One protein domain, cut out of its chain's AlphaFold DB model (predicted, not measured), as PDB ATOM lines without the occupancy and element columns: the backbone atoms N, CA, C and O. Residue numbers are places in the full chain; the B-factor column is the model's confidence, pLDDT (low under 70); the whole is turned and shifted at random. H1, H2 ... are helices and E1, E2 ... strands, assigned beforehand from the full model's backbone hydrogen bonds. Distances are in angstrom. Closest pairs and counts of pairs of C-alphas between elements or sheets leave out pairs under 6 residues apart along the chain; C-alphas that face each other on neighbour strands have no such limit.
ATOM      1  N   ALA A  36     202.867 184.677 148.906       98.00
ATOM      2  CA  ALA A  36     202.702 183.575 149.843       98.00
ATOM      3  C   ALA A  36     201.942 184.016 151.102       98.00
ATOM      4  O   ALA A  36     202.225 185.065 151.688       98.00
ATOM      5  N   TRP A  37     201.000 183.182 151.531       98.25
ATOM      6  CA  TRP A  37     200.122 183.450 152.659       98.25
ATOM      7  C   TRP A  37     200.197 182.312 153.675       98.25
ATOM      8  O   TRP A  37     200.020 181.145 153.335       98.25
ATOM      9  N   GLN A  38     200.478 182.663 154.929       97.75
ATOM     10  CA  GLN A  38     200.450 181.739 156.059       97.75
ATOM     11  C   GLN A  38     199.146 181.945 156.830       97.75
ATOM     12  O   GLN A  38     198.874 183.054 157.300       97.75
ATOM     13  N   LEU A  39     198.372 180.876 156.992       96.06
ATOM     14  CA  LEU A  39     197.175 180.850 157.822       96.06
ATOM     15  C   LEU A  39     197.247 179.639 158.749       96.06
ATOM     16  O   LEU A  39     197.150 178.501 158.296       96.06
ATOM     17  N   ASP A  40     197.405 179.894 160.048       96.31
ATOM     18  CA  ASP A  40     197.653 178.846 161.045       96.31
ATOM     19  C   ASP A  40     198.855 177.963 160.630       96.31
ATOM     20  O   ASP A  40     199.914 178.503 160.297       96.31
ATOM     21  N   ALA A  41     198.718 176.636 160.608       95.69
ATOM     22  CA  ALA A  41     199.743 175.703 160.144       95.69
ATOM     23  C   ALA A  41     199.858 175.599 158.607       95.69
ATOM     24  O   ALA A  41     200.767 174.934 158.109       95.69
ATOM     25  N   TYR A  42     198.969 176.242 157.843       96.69
ATOM     26  CA  TYR A  42     198.888 176.090 156.389       96.69
ATOM     27  C   TYR A  42     199.605 177.208 155.640       96.69
ATOM     28  O   TYR A  42     199.524 178.386 155.999       96.69
ATOM     29  N   ARG A  43     200.271 176.824 154.548       96.56
ATOM     30  CA  ARG A  43     200.943 177.741 153.632       96.56
ATOM     31  C   ARG A  43     200.322 177.650 152.244       96.56
ATOM     32  O   ARG A  43     200.149 176.555 151.716       96.56
ATOM     33  N   PHE A  44     200.028 178.814 151.681       98.25
ATOM     34  CA  PHE A  44     199.446 179.022 150.359       98.25
ATOM     35  C   PHE A  44     200.384 179.880 149.504       98.25
ATOM     36  O   PHE A  44     201.142 180.692 150.040       98.25
ATOM     37  N   GLU A  45     200.314 179.736 148.182       98.12
ATOM     38  CA  GLU A  45     201.118 180.536 147.243       98.12
ATOM     39  C   GLU A  45     200.465 181.890 146.937       98.12
ATOM     40  O   GLU A  45     201.156 182.867 146.632       98.12
ATOM     41  N   ILE A  46     199.135 181.968 147.056       98.19
ATOM     42  CA  ILE A  46     198.351 183.192 146.867       98.19
ATOM     43  C   ILE A  46     197.356 183.395 148.022       98.19
ATOM     44  O   ILE A  46     196.832 182.422 148.567       98.19
ATOM     45  N   PRO A  47     197.023 184.647 148.388       97.88
ATOM     46  CA  PRO A  47     196.088 184.946 149.469       97.88
ATOM     47  C   PRO A  47     194.636 184.909 148.961       97.88
ATOM     48  O   PRO A  47     193.899 185.887 149.087       97.88
ATOM     49  N   VAL A  48     194.235 183.808 148.318       98.12
ATOM     50  CA  VAL A  48     192.917 183.664 147.680       98.12
ATOM     51  C   VAL A  48     192.161 182.488 148.277       98.12
ATOM     52  O   VAL A  48     192.632 181.352 148.274       98.12
ATOM     53  N   VAL A  49     190.946 182.776 148.740       98.12
ATOM     54  CA  VAL A  49     189.984 181.801 149.254       98.12
ATOM     55  C   VAL A  49     188.710 181.916 148.426       98.12
ATOM     56  O   VAL A  49     188.188 183.018 148.253       98.12
ATOM     57  N   SER A  50     188.194 180.802 147.909       98.31
ATOM     58  CA  SER A  50     186.932 180.815 147.161       98.31
ATOM     59  C   SER A  50     185.744 181.082 148.084       98.31
ATOM     60  O   SER A  50     185.664 180.502 149.170       98.31
ATOM     61  N   HIS A  51     184.767 181.870 147.628       98.44
ATOM     62  CA  HIS A  51     183.483 181.946 148.320       98.44
ATOM     63  C   HIS A  51     182.791 180.566 148.284       98.44
ATOM     64  O   HIS A  51     182.665 179.996 147.197       98.44
ATOM     65  N   PRO A  52     182.344 180.015 149.427       97.69
ATOM     66  CA  PRO A  52     181.805 178.660 149.503       97.69
ATOM     67  C   PRO A  52     180.353 178.605 149.022       97.69
ATOM     68  O   PRO A  52     179.416 178.565 149.819       97.69
ATOM     69  N   THR A  53     180.174 178.611 147.704       97.62
ATOM     70  CA  THR A  53     178.883 178.486 147.019       97.62
ATOM     71  C   THR A  53     178.930 177.356 145.996       97.62
ATOM     72  O   THR A  53     179.935 177.194 145.303       97.62
ATOM     73  N   ASP A  54     177.832 176.611 145.861       96.38
ATOM     74  CA  ASP A  54     177.698 175.538 144.865       96.38
ATOM     75  C   ASP A  54     177.734 176.074 143.420       96.38
ATOM     76  O   ASP A  54     178.006 175.324 142.490       96.38
ATOM     77  N   ALA A  55     177.515 177.381 143.222       95.50
ATOM     78  CA  ALA A  55     177.657 178.035 141.917       95.50
ATOM     79  C   ALA A  55     179.115 178.112 141.425       95.50
ATOM     80  O   ALA A  55     179.352 178.379 140.250       95.50
ATOM     81  N   LEU A  56     180.086 177.921 142.323       95.31
ATOM     82  CA  LEU A  56     181.514 178.020 142.026       95.31
ATOM     83  C   LEU A  56     182.254 176.731 142.392       95.31
ATOM     84  O   LEU A  56     183.037 176.219 141.597       95.31
ATOM     85  N   VAL A  57     182.041 176.226 143.607       97.06
ATOM     86  CA  VAL A  57     182.926 175.233 144.219       97.06
ATOM     87  C   VAL A  57     182.332 173.831 144.133       97.06
ATOM     88  O   VAL A  57     181.558 173.417 144.994       97.06
ATOM     89  N   SER A  58     182.768 173.076 143.125       97.38
ATOM     90  CA  SER A  58     182.713 171.610 143.118       97.38
ATOM     91  C   SER A  58     183.953 171.004 143.804       97.38
ATOM     92  O   SER A  58     184.932 171.724 144.045       97.38
ATOM     93  N   PRO A  59     183.989 169.685 144.092       97.69
ATOM     94  CA  PRO A  59     185.212 169.020 144.539       97.69
ATOM     95  C   PRO A  59     186.382 169.214 143.564       97.69
ATOM     96  O   PRO A  59     187.501 169.472 143.992       97.69
ATOM     97  N   GLU A  60     186.127 169.155 142.256       97.69
ATOM     98  CA  GLU A  60     187.133 169.384 141.211       97.69
ATOM     99  C   GLU A  60     187.659 170.816 141.255       97.69
ATOM    100  O   GLU A  60     188.870 171.021 141.220       97.69
ATOM    101  N   PHE A  61     186.764 171.799 141.384       98.38
ATOM    102  CA  PHE A  61     187.154 173.201 141.507       98.38
ATOM    103  C   PHE A  61     188.012 173.436 142.755       98.38
ATOM    104  O   PHE A  61     189.038 174.113 142.683       98.38
ATOM    105  N   ALA A  62     187.623 172.866 143.901       98.44
ATOM    106  CA  ALA A  62     188.377 173.014 145.143       98.44
ATOM    107  C   ALA A  62     189.790 172.420 145.029       98.44
ATOM    108  O   ALA A  62     190.758 173.037 145.479       98.44
ATOM    109  N   VAL A  63     189.909 171.253 144.387       98.56
ATOM    110  CA  VAL A  63     191.198 170.615 144.091       98.56
ATOM    111  C   VAL A  63     192.042 171.480 143.164       98.56
ATOM    112  O   VAL A  63     193.223 171.691 143.436       98.56
ATOM    113  N   GLU A  64     191.452 172.004 142.094       98.56
ATOM    114  CA  GLU A  64     192.189 172.807 141.124       98.56
ATOM    115  C   GLU A  64     192.679 174.125 141.730       98.56
ATOM    116  O   GLU A  64     193.852 174.467 141.593       98.56
ATOM    117  N   LEU A  65     191.843 174.818 142.508       98.44
ATOM    118  CA  LEU A  65     192.272 176.020 143.224       98.44
ATOM    119  C   LEU A  65     193.393 175.719 144.232       98.44
ATOM    120  O   LEU A  65     194.331 176.507 144.356       98.44
ATOM    121  N   GLY A  66     193.330 174.569 144.910       98.25
ATOM    122  CA  GLY A  66     194.399 174.098 145.792       98.25
ATOM    123  C   GLY A  66     195.725 173.881 145.059       98.25
ATOM    124  O   GLY A  66     196.774 174.301 145.545       98.25
ATOM    125  N   ARG A  67     195.694 173.291 143.856       98.12
ATOM    126  CA  ARG A  67     196.885 173.107 143.002       98.12
ATOM    127  C   ARG A  67     197.457 174.422 142.484       98.12
ATOM    128  O   ARG A  67     198.671 174.542 142.358       98.12
ATOM    129  N   LEU A  68     196.597 175.406 142.225       98.19
ATOM    130  CA  LEU A  68     196.989 176.773 141.866       98.19
ATOM    131  C   LEU A  68     197.479 177.595 143.075       98.19
ATOM    132  O   LEU A  68     197.849 178.759 142.919       98.19
ATOM    133  N   GLY A  69     197.506 176.996 144.271       97.88
ATOM    134  CA  GLY A  69     198.087 177.573 145.478       97.88
ATOM    135  C   GLY A  69     197.142 178.450 146.302       97.88
ATOM    136  O   GLY A  69     197.615 179.146 147.199       97.88
ATOM    137  N   GLY A  70     195.839 178.433 146.007       98.31
ATOM    138  CA  GLY A  70     194.790 179.051 146.822       98.31
ATOM    139  C   GLY A  70     194.068 178.043 147.724       98.31
ATOM    140  O   GLY A  70     194.493 176.898 147.876       98.31
ATOM    141  N   LEU A  71     192.946 178.463 148.314       98.56
ATOM    142  CA  LEU A  71     192.097 177.612 149.152       98.56
ATOM    143  C   LEU A  71     190.677 177.489 148.583       98.56
ATOM    144  O   LEU A  71     189.889 178.438 148.627       98.56
ATOM    145  N   GLY A  72     190.343 176.292 148.097       98.31
ATOM    146  CA  GLY A  72     188.974 175.901 147.771       98.31
ATOM    147  C   GLY A  72     188.170 175.575 149.027       98.31
ATOM    148  O   GLY A  72     188.608 174.774 149.851       98.31
ATOM    149  N   VAL A  73     186.991 176.181 149.175       98.56
ATOM    150  CA  VAL A  73     186.118 175.994 150.344       98.56
ATOM    151  C   VAL A  73     184.770 175.449 149.904       98.56
ATOM    152  O   VAL A  73     183.987 176.148 149.266       98.56
ATOM    153  N   LEU A  74     184.487 174.205 150.276       98.12
ATOM    154  CA  LEU A  74     183.219 173.551 149.968       98.12
ATOM    155  C   LEU A  74     182.078 174.150 150.805       98.12
ATOM    156  O   LEU A  74     182.265 174.454 151.988       98.12
ATOM    157  N   ASN A  75     180.878 174.269 150.236       97.94
ATOM    158  CA  ASN A  75     179.675 174.584 151.007       97.94
ATOM    159  C   ASN A  75     179.117 173.312 151.664       97.94
ATOM    160  O   ASN A  75     178.451 172.513 151.009       97.94
ATOM    161  N   GLY A  76     179.352 173.124 152.964       97.38
ATOM    162  CA  GLY A  76     178.941 171.913 153.687       97.38
ATOM    163  C   GLY A  76     177.428 171.732 153.835       97.38
ATOM    164  O   GLY A  76     176.966 170.647 154.160       97.38
ATOM    165  N   GLU A  77     176.639 172.773 153.581       97.75
ATOM    166  CA  GLU A  77     175.169 172.730 153.643       97.75
ATOM    167  C   GLU A  77     174.518 172.989 152.280       97.75
ATOM    168  O   GLU A  77     173.314 173.265 152.201       97.75
ATOM    169  N   GLY A  78     175.327 172.935 151.222       97.25
ATOM    170  CA  GLY A  78     174.946 173.199 149.847       97.25
ATOM    171  C   GLY A  78     174.170 172.070 149.180       97.25
ATOM    172  O   GLY A  78     173.592 171.205 149.835       97.25
ATOM    173  N   LEU A  79     174.152 172.091 147.851       98.12
ATOM    174  CA  LEU A  79     173.502 171.066 147.025       98.12
ATOM    175  C   LEU A  79     174.275 169.744 147.044       98.12
ATOM    176  O   LEU A  79     173.649 168.690 146.979       98.12
ATOM    177  N   ILE A  80     175.605 169.800 147.167       96.81
ATOM    178  CA  ILE A  80     176.496 168.627 147.133       96.81
ATOM    179  C   ILE A  80     176.113 167.591 148.196       96.81
ATOM    180  O   ILE A  80     176.070 166.399 147.916       96.81
ATOM    181  N   GLY A  81     175.780 168.048 149.405       96.88
ATOM    182  CA  GLY A  81     175.331 167.179 150.493       96.88
ATOM    183  C   GLY A  81     173.833 166.866 150.476       96.88
ATOM    184  O   GLY A  81     173.352 166.278 151.427       96.88
ATOM    185  N   ARG A  82     173.060 167.304 149.475       98.31
ATOM    186  CA  ARG A  82     171.588 167.137 149.435       98.31
ATOM    187  C   ARG A  82     171.101 166.357 148.220       98.31
ATOM    188  O   ARG A  82     170.002 165.814 148.240       98.31
ATOM    189  N   HIS A  83     171.892 166.329 147.149       98.19
ATOM    190  CA  HIS A  83     171.523 165.722 145.875       98.19
ATOM    191  C   HIS A  83     172.696 164.913 145.333       98.19
ATOM    192  O   HIS A  83     173.765 165.466 145.099       98.19
ATOM    193  N   ALA A  84     172.478 163.620 145.071       96.56
ATOM    194  CA  ALA A  84     173.509 162.748 144.501       96.56
ATOM    195  C   ALA A  84     174.030 163.265 143.145       96.56
ATOM    196  O   ALA A  84     175.225 163.210 142.876       96.56
ATOM    197  N   ASP A  85     173.135 163.823 142.321       96.56
ATOM    198  CA  ASP A  85     173.481 164.524 141.081       96.56
ATOM    199  C   ASP A  85     173.255 166.036 141.233       96.56
ATOM    200  O   ASP A  85     172.300 166.619 140.708       96.56
ATOM    201  N   TYR A  86     174.115 166.679 142.025       96.50
ATOM    202  CA  TYR A  86     174.062 168.124 142.250       96.50
ATOM    203  C   TYR A  86     174.356 168.933 140.973       96.50
ATOM    204  O   TYR A  86     173.833 170.039 140.828       96.50
ATOM    205  N   HIS A  87     175.120 168.384 140.020       96.19
ATOM    206  CA  HIS A  87     175.380 169.029 138.731       96.19
ATOM    207  C   HIS A  87     174.095 169.196 137.920       96.19
ATOM    208  O   HIS A  87     173.824 170.295 137.431       96.19
ATOM    209  N   ALA A  88     173.261 168.154 137.838       97.88
ATOM    210  CA  ALA A  88     171.958 168.263 137.192       97.88
ATOM    211  C   ALA A  88     171.066 169.312 137.875       97.88
ATOM    212  O   ALA A  88     170.328 170.028 137.202       97.88
ATOM    213  N   LYS A  89     171.148 169.455 139.205       98.00
ATOM    214  CA  LYS A  89     170.384 170.482 139.936       98.00
ATOM    215  C   LYS A  89     170.864 171.898 139.636       98.00
ATOM    216  O   LYS A  89     170.034 172.777 139.429       98.00
ATOM    217  N   ILE A  90     172.174 172.115 139.557       97.44
ATOM    218  CA  ILE A  90     172.739 173.406 139.143       97.44
ATOM    219  C   ILE A  90     172.306 173.741 137.709       97.44
ATOM    220  O   ILE A  90     171.871 174.862 137.460       97.44
ATOM    221  N   ALA A  91     172.336 172.771 136.789       97.81
ATOM    222  CA  ALA A  91     171.877 172.971 135.413       97.81
ATOM    223  C   ALA A  91     170.400 173.404 135.343       97.81
ATOM    224  O   ALA A  91     170.069 174.322 134.599       97.81
ATOM    225  N   GLN A  92     169.528 172.818 136.173       97.50
ATOM    226  CA  GLN A  92     168.123 173.237 136.274       97.50
ATOM    227  C   GLN A  92     167.975 174.683 136.775       97.50
ATOM    228  O   GLN A  92     167.100 175.407 136.308       97.50
ATOM    229  N   VAL A  93     168.824 175.119 137.715       97.31
ATOM    230  CA  VAL A  93     168.829 176.509 138.207       97.31
ATOM    231  C   VAL A  93     169.285 177.479 137.120       97.31
ATOM    232  O   VAL A  93     168.661 178.525 136.962       97.31
ATOM    233  N   ILE A  94     170.324 177.127 136.358       97.12
ATOM    234  CA  ILE A  94     170.801 177.931 135.226       97.12
ATOM    235  C   ILE A  94     169.694 178.062 134.177       97.12
ATOM    236  O   ILE A  94     169.333 179.173 133.808       97.12
ATOM    237  N   GLU A  95     169.078 176.948 133.777       97.12
ATOM    238  CA  GLU A  95     167.984 176.950 132.802       97.12
ATOM    239  C   GLU A  95     166.795 177.805 133.278       97.12
ATOM    240  O   GLU A  95     166.215 178.563 132.500       97.12
ATOM    241  N   ALA A  96     166.430 177.719 134.561       95.88
ATOM    242  CA  ALA A  96     165.377 178.555 135.135       95.88
ATOM    243  C   ALA A  96     165.743 180.049 135.136       95.88
ATOM    244  O   ALA A  96     164.861 180.882 134.935       95.88
ATOM    245  N   ALA A  97     167.016 180.388 135.353       95.69
ATOM    246  CA  ALA A  97     167.505 181.765 135.332       95.69
ATOM    247  C   ALA A  97     167.602 182.346 133.910       95.69
ATOM    248  O   ALA A  97     167.455 183.548 133.736       95.69
ATOM    249  N   GLU A  98     167.839 181.512 132.897       96.00
ATOM    250  CA  GLU A  98     167.921 181.944 131.495       96.00
ATOM    251  C   GLU A  98     166.544 182.114 130.838       96.00
ATOM    252  O   GLU A  98     166.387 182.919 129.920       96.00
ATOM    253  N   LYS A  99     165.533 181.363 131.295       93.88
ATOM    254  CA  LYS A  99     164.173 181.399 130.729       93.88
ATOM    255  C   LYS A  99     163.393 182.666 131.060       93.88
ATOM    256  O   LYS A  99     162.553 183.078 130.262       93.88
ATOM    257  N   GLU A 100     163.623 183.249 132.231       87.94
ATOM    258  CA  GLU A 100     162.869 184.402 132.718       87.94
ATOM    259  C   GLU A 100     163.818 185.566 133.037       87.94
ATOM    260  O   GLU A 100     164.813 185.362 133.728       87.94
ATOM    261  N   PRO A 101     163.518 186.803 132.592       84.88
ATOM    262  CA  PRO A 101     164.323 187.974 132.952       84.88
ATOM    263  C   PRO A 101     164.343 188.241 134.463       84.88
ATOM    264  O   PRO A 101     165.298 188.811 134.986       84.88
ATOM    265  N   GLU A 102     163.269 187.862 135.160       93.25
ATOM    266  CA  GLU A 102     163.170 187.981 136.608       93.25
ATOM    267  C   GLU A 102     163.669 186.704 137.300       93.25
ATOM    268  O   GLU A 102     163.304 185.595 136.914       93.25
ATOM    269  N   PRO A 103     164.428 186.820 138.404       93.69
ATOM    270  CA  PRO A 103     165.046 185.666 139.053       93.69
ATOM    271  C   PRO A 103     164.058 184.821 139.877       93.69
ATOM    272  O   PRO A 103     164.477 183.895 140.570       93.69
ATOM    273  N   ALA A 104     162.757 185.132 139.864       96.38
ATOM    274  CA  ALA A 104     161.769 184.535 140.761       96.38
ATOM    275  C   ALA A 104     161.686 183.003 140.623       96.38
ATOM    276  O   ALA A 104     161.605 182.299 141.637       96.38
ATOM    277  N   ALA A 105     161.746 182.483 139.394       95.94
ATOM    278  CA  ALA A 105     161.758 181.046 139.127       95.94
ATOM    279  C   ALA A 105     163.024 180.369 139.685       95.94
ATOM    280  O   ALA A 105     162.923 179.391 140.431       95.94
ATOM    281  N   ALA A 106     164.205 180.928 139.402       96.81
ATOM    282  CA  ALA A 106     165.486 180.413 139.892       96.81
ATOM    283  C   ALA A 106     165.591 180.468 141.428       96.81
ATOM    284  O   ALA A 106     166.037 179.506 142.055       96.81
ATOM    285  N   ILE A 107     165.110 181.550 142.052       97.81
ATOM    286  CA  ILE A 107     165.053 181.698 143.515       97.81
ATOM    287  C   ILE A 107     164.171 180.608 144.127       97.81
ATOM    288  O   ILE A 107     164.582 179.945 145.082       97.81
ATOM    289  N   ARG A 108     162.971 180.393 143.576       97.88
ATOM    290  CA  ARG A 108     162.047 179.362 144.065       97.88
ATOM    291  C   ARG A 108     162.652 177.968 143.947       97.88
ATOM    292  O   ARG A 108     162.517 177.165 144.868       97.88
ATOM    293  N   LEU A 109     163.341 177.686 142.844       98.00
ATOM    294  CA  LEU A 109     164.016 176.409 142.651       98.00
ATOM    295  C   LEU A 109     165.175 176.226 143.641       98.00
ATOM    296  O   LEU A 109     165.258 175.182 144.280       98.00
ATOM    297  N   LEU A 110     166.018 177.241 143.854       98.12
ATOM    298  CA  LEU A 110     167.084 177.188 144.864       98.12
ATOM    299  C   LEU A 110     166.535 176.915 146.272       98.12
ATOM    300  O   LEU A 110     167.093 176.094 147.000       98.12
ATOM    301  N   GLN A 111     165.419 177.548 146.645       98.38
ATOM    302  CA  GLN A 111     164.738 177.283 147.917       98.38
ATOM    303  C   GLN A 111     164.300 175.818 148.029       98.38
ATOM    304  O   GLN A 111     164.547 175.181 149.051       98.38
ATOM    305  N   GLN A 112     163.690 175.267 146.976       98.44
ATOM    306  CA  GLN A 112     163.265 173.865 146.937       98.44
ATOM    307  C   GLN A 112     164.457 172.903 147.039       98.44
ATOM    308  O   GLN A 112     164.408 171.939 147.802       98.44
ATOM    309  N   LEU A 113     165.545 173.176 146.316       98.44
ATOM    310  CA  LEU A 113     166.749 172.345 146.327       98.44
ATOM    311  C   LEU A 113     167.455 172.365 147.687       98.44
ATOM    312  O   LEU A 113     167.918 171.318 148.140       98.44
ATOM    313  N   HIS A 114     167.510 173.516 148.362       98.31
ATOM    314  CA  HIS A 114     168.082 173.621 149.708       98.31
ATOM    315  C   HIS A 114     167.169 173.079 150.816       98.31
ATOM    316  O   HIS A 114     167.666 172.768 151.897       98.31
ATOM    317  N   ALA A 115     165.863 172.930 150.566       98.31
ATOM    318  CA  ALA A 115     164.928 172.327 151.516       98.31
ATOM    319  C   ALA A 115     165.064 170.796 151.619       98.31
ATOM    320  O   ALA A 115     164.624 170.216 152.612       98.31
ATOM    321  N   ALA A 116     165.675 170.139 150.626       98.25
ATOM    322  CA  ALA A 116     166.001 168.718 150.710       98.25
ATOM    323  C   ALA A 116     166.907 168.447 151.928       98.25
ATOM    324  O   ALA A 116     167.799 169.256 152.201       98.25
ATOM    325  N   PRO A 117     166.699 167.350 152.678       97.25
ATOM    326  CA  PRO A 117     167.520 167.044 153.845       97.25
ATOM    327  C   PRO A 117     168.988 166.863 153.448       97.25
ATOM    328  O   PRO A 117     169.297 166.442 152.334       97.25
ATOM    329  N   LEU A 118     169.890 167.202 154.368       97.31
ATOM    330  CA  LEU A 118     171.310 166.930 154.185       97.31
ATOM    331  C   LEU A 118     171.566 165.437 154.411       97.31
ATOM    332  O   LEU A 118     171.132 164.881 155.419       97.31
ATOM    333  N   ASP A 119     172.293 164.830 153.488       97.06
ATOM    334  CA  ASP A 119     172.838 163.486 153.549       97.06
ATOM    335  C   ASP A 119     174.335 163.570 153.923       97.06
ATOM    336  O   ASP A 119     175.161 164.031 153.120       97.06
ATOM    337  N   PRO A 120     174.710 163.163 155.152       94.50
ATOM    338  CA  PRO A 120     176.098 163.182 155.603       94.50
ATOM    339  C   PRO A 120     177.034 162.299 154.776       94.50
ATOM    340  O   PRO A 120     178.221 162.617 154.695       94.50
ATOM    341  N   ASP A 121     176.534 161.231 154.150       96.69
ATOM    342  CA  ASP A 121     177.360 160.319 153.358       96.69
ATOM    343  C   ASP A 121     177.738 160.962 152.019       96.69
ATOM    344  O   ASP A 121     178.901 160.898 151.608       96.69
ATOM    345  N   LEU A 122     176.801 161.677 151.381       97.31
ATOM    346  CA  LEU A 122     177.095 162.471 150.180       97.31
ATOM    347  C   LEU A 122     178.119 163.573 150.473       97.31
ATOM    348  O   LEU A 122     179.096 163.737 149.735       97.31
ATOM    349  N   LEU A 123     177.931 164.308 151.575       96.38
ATOM    350  CA  LEU A 123     178.884 165.336 151.991       96.38
ATOM    351  C   LEU A 123     180.255 164.726 152.317       96.38
ATOM    352  O   LEU A 123     181.284 165.236 151.871       96.38
ATOM    353  N   GLY A 124     180.275 163.623 153.068       96.69
ATOM    354  CA  GLY A 124     181.489 162.904 153.439       96.69
ATOM    355  C   GLY A 124     182.278 162.428 152.220       96.69
ATOM    356  O   GLY A 124     183.492 162.625 152.169       96.69
ATOM    357  N   ALA A 125     181.597 161.889 151.206       97.38
ATOM    358  CA  ALA A 125     182.212 161.470 149.949       97.38
ATOM    359  C   ALA A 125     182.855 162.644 149.188       97.38
ATOM    360  O   ALA A 125     183.977 162.527 148.691       97.38
ATOM    361  N   ALA A 126     182.189 163.801 149.136       97.25
ATOM    362  CA  ALA A 126     182.735 164.998 148.496       97.25
ATOM    363  C   ALA A 126     183.990 165.524 149.215       97.25
ATOM    364  O   ALA A 126     184.988 165.861 148.574       97.25
ATOM    365  N   VAL A 127     183.970 165.548 150.551       97.62
ATOM    366  CA  VAL A 127     185.120 165.942 151.381       97.62
ATOM    367  C   VAL A 127     186.278 164.954 151.223       97.62
ATOM    368  O   VAL A 127     187.429 165.374 151.080       97.62
ATOM    369  N   ALA A 128     185.988 163.649 151.202       98.06
ATOM    370  CA  ALA A 128     186.987 162.604 150.998       98.06
ATOM    371  C   ALA A 128     187.710 162.770 149.656       98.06
ATOM    372  O   ALA A 128     188.937 162.733 149.625       98.06
ATOM    373  N   ARG A 129     186.977 163.077 148.578       97.81
ATOM    374  CA  ARG A 129     187.554 163.317 147.247       97.81
ATOM    375  C   ARG A 129     188.568 164.465 147.227       97.81
ATOM    376  O   ARG A 129     189.617 164.340 146.600       97.81
ATOM    377  N   ILE A 130     188.285 165.572 147.922       98.19
ATOM    378  CA  ILE A 130     189.226 166.706 148.031       98.19
ATOM    379  C   ILE A 130     190.463 166.292 148.836       98.19
ATOM    380  O   ILE A 130     191.594 166.551 148.421       98.19
ATOM    381  N   ARG A 131     190.255 165.601 149.962       97.75
ATOM    382  CA  ARG A 131     191.335 165.109 150.825       97.75
ATOM    383  C   ARG A 131     192.268 164.144 150.092       97.75
ATOM    384  O   ARG A 131     193.484 164.245 150.235       97.75
ATOM    385  N   GLU A 132     191.718 163.215 149.319       98.31
ATOM    386  CA  GLU A 132     192.472 162.217 148.549       98.31
ATOM    387  C   GLU A 132     193.323 162.840 147.437       98.31
ATOM    388  O   GLU A 132     194.370 162.299 147.088       98.31
ATOM    389  N   ALA A 133     192.935 164.013 146.927       97.94
ATOM    390  CA  ALA A 133     193.728 164.764 145.958       97.94
ATOM    391  C   ALA A 133     194.972 165.448 146.564       97.94
ATOM    392  O   ALA A 133     195.777 166.006 145.818       97.94
ATOM    393  N   GLY A 134     195.134 165.419 147.893       97.12
ATOM    394  CA  GLY A 134     196.324 165.914 148.591       97.12
ATOM    395  C   GLY A 134     196.390 167.431 148.785       97.12
ATOM    396  O   GLY A 134     197.419 167.934 149.230       97.12
ATOM    397  N   VAL A 135     195.316 168.164 148.479       97.56
ATOM    398  CA  VAL A 135     195.208 169.604 148.769       97.56
ATOM    399  C   VAL A 135     194.621 169.848 150.161       97.56
ATOM    400  O   VAL A 135     193.983 168.972 150.754       97.56
ATOM    401  N   ILE A 136     194.793 171.064 150.689       97.88
ATOM    402  CA  ILE A 136     194.139 171.460 151.940       97.88
ATOM    403  C   ILE A 136     192.622 171.425 151.754       97.88
ATOM    404  O   ILE A 136     192.072 172.063 150.861       97.88
ATOM    405  N   THR A 137     191.949 170.664 152.614       97.75
ATOM    406  CA  THR A 137     190.494 170.513 152.584       97.75
ATOM    407  C   THR A 137     189.854 171.519 153.533       97.75
ATOM    408  O   THR A 137     190.116 171.484 154.735       97.75
ATOM    409  N   ALA A 138     188.992 172.389 153.009       98.00
ATOM    410  CA  ALA A 138     188.205 173.325 153.803       98.00
ATOM    411  C   ALA A 138     186.716 173.212 153.470       98.00
ATOM    412  O   ALA A 138     186.320 173.080 152.310       98.00
ATOM    413  N   VAL A 139     185.885 173.291 154.509       98.12
ATOM    414  CA  VAL A 139     184.427 173.211 154.407       98.12
ATOM    415  C   VAL A 139     183.828 174.328 155.246       98.12
ATOM    416  O   VAL A 139     184.163 174.485 156.421       98.12
ATOM    417  N   ARG A 140     182.929 175.108 154.651       98.19
ATOM    418  CA  ARG A 140     182.129 176.096 155.366       98.19
ATOM    419  C   ARG A 140     180.879 175.429 155.914       98.19
ATOM    420  O   ARG A 140     180.147 174.779 155.175       98.19
ATOM    421  N   VAL A 141     180.595 175.696 157.183       97.69
ATOM    422  CA  VAL A 141     179.319 175.394 157.839       97.69
ATOM    423  C   VAL A 141     178.741 176.675 158.434       97.69
ATOM    424  O   VAL A 141     179.463 177.620 158.758       97.69
ATOM    425  N   SER A 142     177.425 176.729 158.537       97.81
ATOM    426  CA  SER A 142     176.666 177.833 159.088       97.81
ATOM    427  C   SER A 142     176.805 177.842 160.608       97.81
ATOM    428  O   SER A 142     176.882 176.778 161.232       97.81
ATOM    429  N   PRO A 143     176.802 179.025 161.245       97.81
ATOM    430  CA  PRO A 143     176.799 179.114 162.702       97.81
ATOM    431  C   PRO A 143     175.674 178.301 163.363       97.81
ATOM    432  O   PRO A 143     175.871 177.749 164.440       97.81
ATOM    433  N   GLN A 144     174.518 178.195 162.704       97.44
ATOM    434  CA  GLN A 144     173.335 177.484 163.185       97.44
ATOM    435  C   GLN A 144     173.577 175.977 163.324       97.44
ATOM    436  O   GLN A 144     173.122 175.374 164.293       97.44
ATOM    437  N   ASN A 145     174.311 175.381 162.380       96.12
ATOM    438  CA  ASN A 145     174.487 173.930 162.290       96.12
ATOM    439  C   ASN A 145     175.918 173.467 162.586       96.12
ATOM    440  O   ASN A 145     176.181 172.264 162.589       96.12
ATOM    441  N   ALA A 146     176.840 174.391 162.873       96.00
ATOM    442  CA  ALA A 146     178.251 174.086 163.087       96.00
ATOM    443  C   ALA A 146     178.459 172.968 164.115       96.00
ATOM    444  O   ALA A 146     179.226 172.045 163.866       96.00
ATOM    445  N   GLN A 147     177.739 172.994 165.240       94.94
ATOM    446  CA  GLN A 147     177.860 171.952 166.261       94.94
ATOM    447  C   GLN A 147     177.422 170.572 165.749       94.94
ATOM    448  O   GLN A 147     178.102 169.590 166.029       94.94
ATOM    449  N   ALA A 148     176.310 170.499 165.016       91.94
ATOM    450  CA  ALA A 148     175.754 169.242 164.522       91.94
ATOM    451  C   ALA A 148     176.608 168.622 163.405       91.94
ATOM    452  O   ALA A 148     176.729 167.406 163.337       91.94
ATOM    453  N   LEU A 149     177.216 169.454 162.553       90.81
ATOM    454  CA  LEU A 149     177.980 168.997 161.387       90.81
ATOM    455  C   LEU A 149     179.470 168.760 161.663       90.81
ATOM    456  O   LEU A 149     180.148 168.160 160.834       90.81
ATOM    457  N   THR A 150     180.005 169.247 162.789       88.94
ATOM    458  CA  THR A 150     181.451 169.158 163.079       88.94
ATOM    459  C   THR A 150     181.800 168.373 164.337       88.94
ATOM    460  O   THR A 150     182.974 168.050 164.537       88.94
ATOM    461  N   ARG A 151     180.828 168.037 165.193       76.50
ATOM    462  CA  ARG A 151     181.084 167.153 166.334       76.50
ATOM    463  C   ARG A 151     180.968 165.692 165.909       76.50
ATOM    464  O   ARG A 151     180.003 165.314 165.258       76.50
TER     465      ARG A 151
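AT A GLANCE: This is residues 36 to 151 of the 152 residues of the protein "IMP dehydrogenase / GMP reductase domain protein" of Mycobacterium xenopi 4042 (UniProt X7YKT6). A small core of two short parallel strands, E3 and E4, has two helices, H1 and H4, running side by side near it, and a hairpin at each end of the long axis: the strands E1 and E2 at one end, the helices H2 and H3 at the other. The short helix H5 comes last, after E4. The printed part has 116 residues, with five named helices and four named strands in the order E1 E2 H1 E3 H2 H3 H4 E4 H5; the class is mostly helix. The two sheets have two strands each, E1 and E2 antiparallel, E3 and E4 parallel. The whole is compact, with a radius of gyration of the C-alphas of 15.3 A and spans of 45 by 32 by 24 A.

IN THESE COORDINATES: E1 is residues 37 to 39, beginning at C-alpha 37 (200.122, 183.450, 152.659), and E2 is residues 42 to 44. H1 is residues 59 to 67, 12.5 A long, and E3 is residues 73 to 75. H2, residues 86 to 99, is 20.2 A long and begins at C-alpha 86 (174.062, 168.124, 142.250). H3, residues 104 to 115, is 16.6 A long. H4, residues 120 to 132, is 17.9 A long. E4 is residues 138 to 140, and H5, residues 146 to 150, ends at C-alpha 150 (181.451, 169.158, 163.079).

HOW THE PARTS SIT: E1 and E2 form a hairpin, with N 37 and O 44 2.9 A apart and within hydrogen-bond range. E3 and E4 are parallel, at 37 degrees between directions, with N 140 and O 74 within hydrogen-bond range at 2.8 A. E3, H2 H3 H4 and E4 make a strand-helix-strand unit, two parallel neighbour strands with helices between them along the chain. The closest C-alphas of H1 and E3, those of Ala 62 and Val 73, are 6.4 A apart. H4 touches H1 with residues 126 to 130 alone, the closest C-alphas being those of Pro 59 and Ile 130, 5.8 A. H1 and H4 run the same way at a shallow tilt of 27 degrees. The closest C-alphas of H4 and E4, those of Val 127 and Val 139, are 7.9 A apart. H2 and H3 form a helical hairpin, opposite ways at a shallow tilt of 18 degrees, and touch, closest at the C-alphas of Ala 96 and Ala 106, 5.1 A. H4 and H5 are only just apart, closest at 8.4 A. In H1 to H5 every O i to N i+4 pair is within hydrogen-bond range.

THE WHOLE: The two C-alphas farthest apart, those of Ala 41 and Glu 100, are 46.8 A apart. The printed part has no cut. The link from E2 to H1, residues 45 to 58, is long. The mean pLDDT of the printed part is 96.8, and no printed residue is under 70.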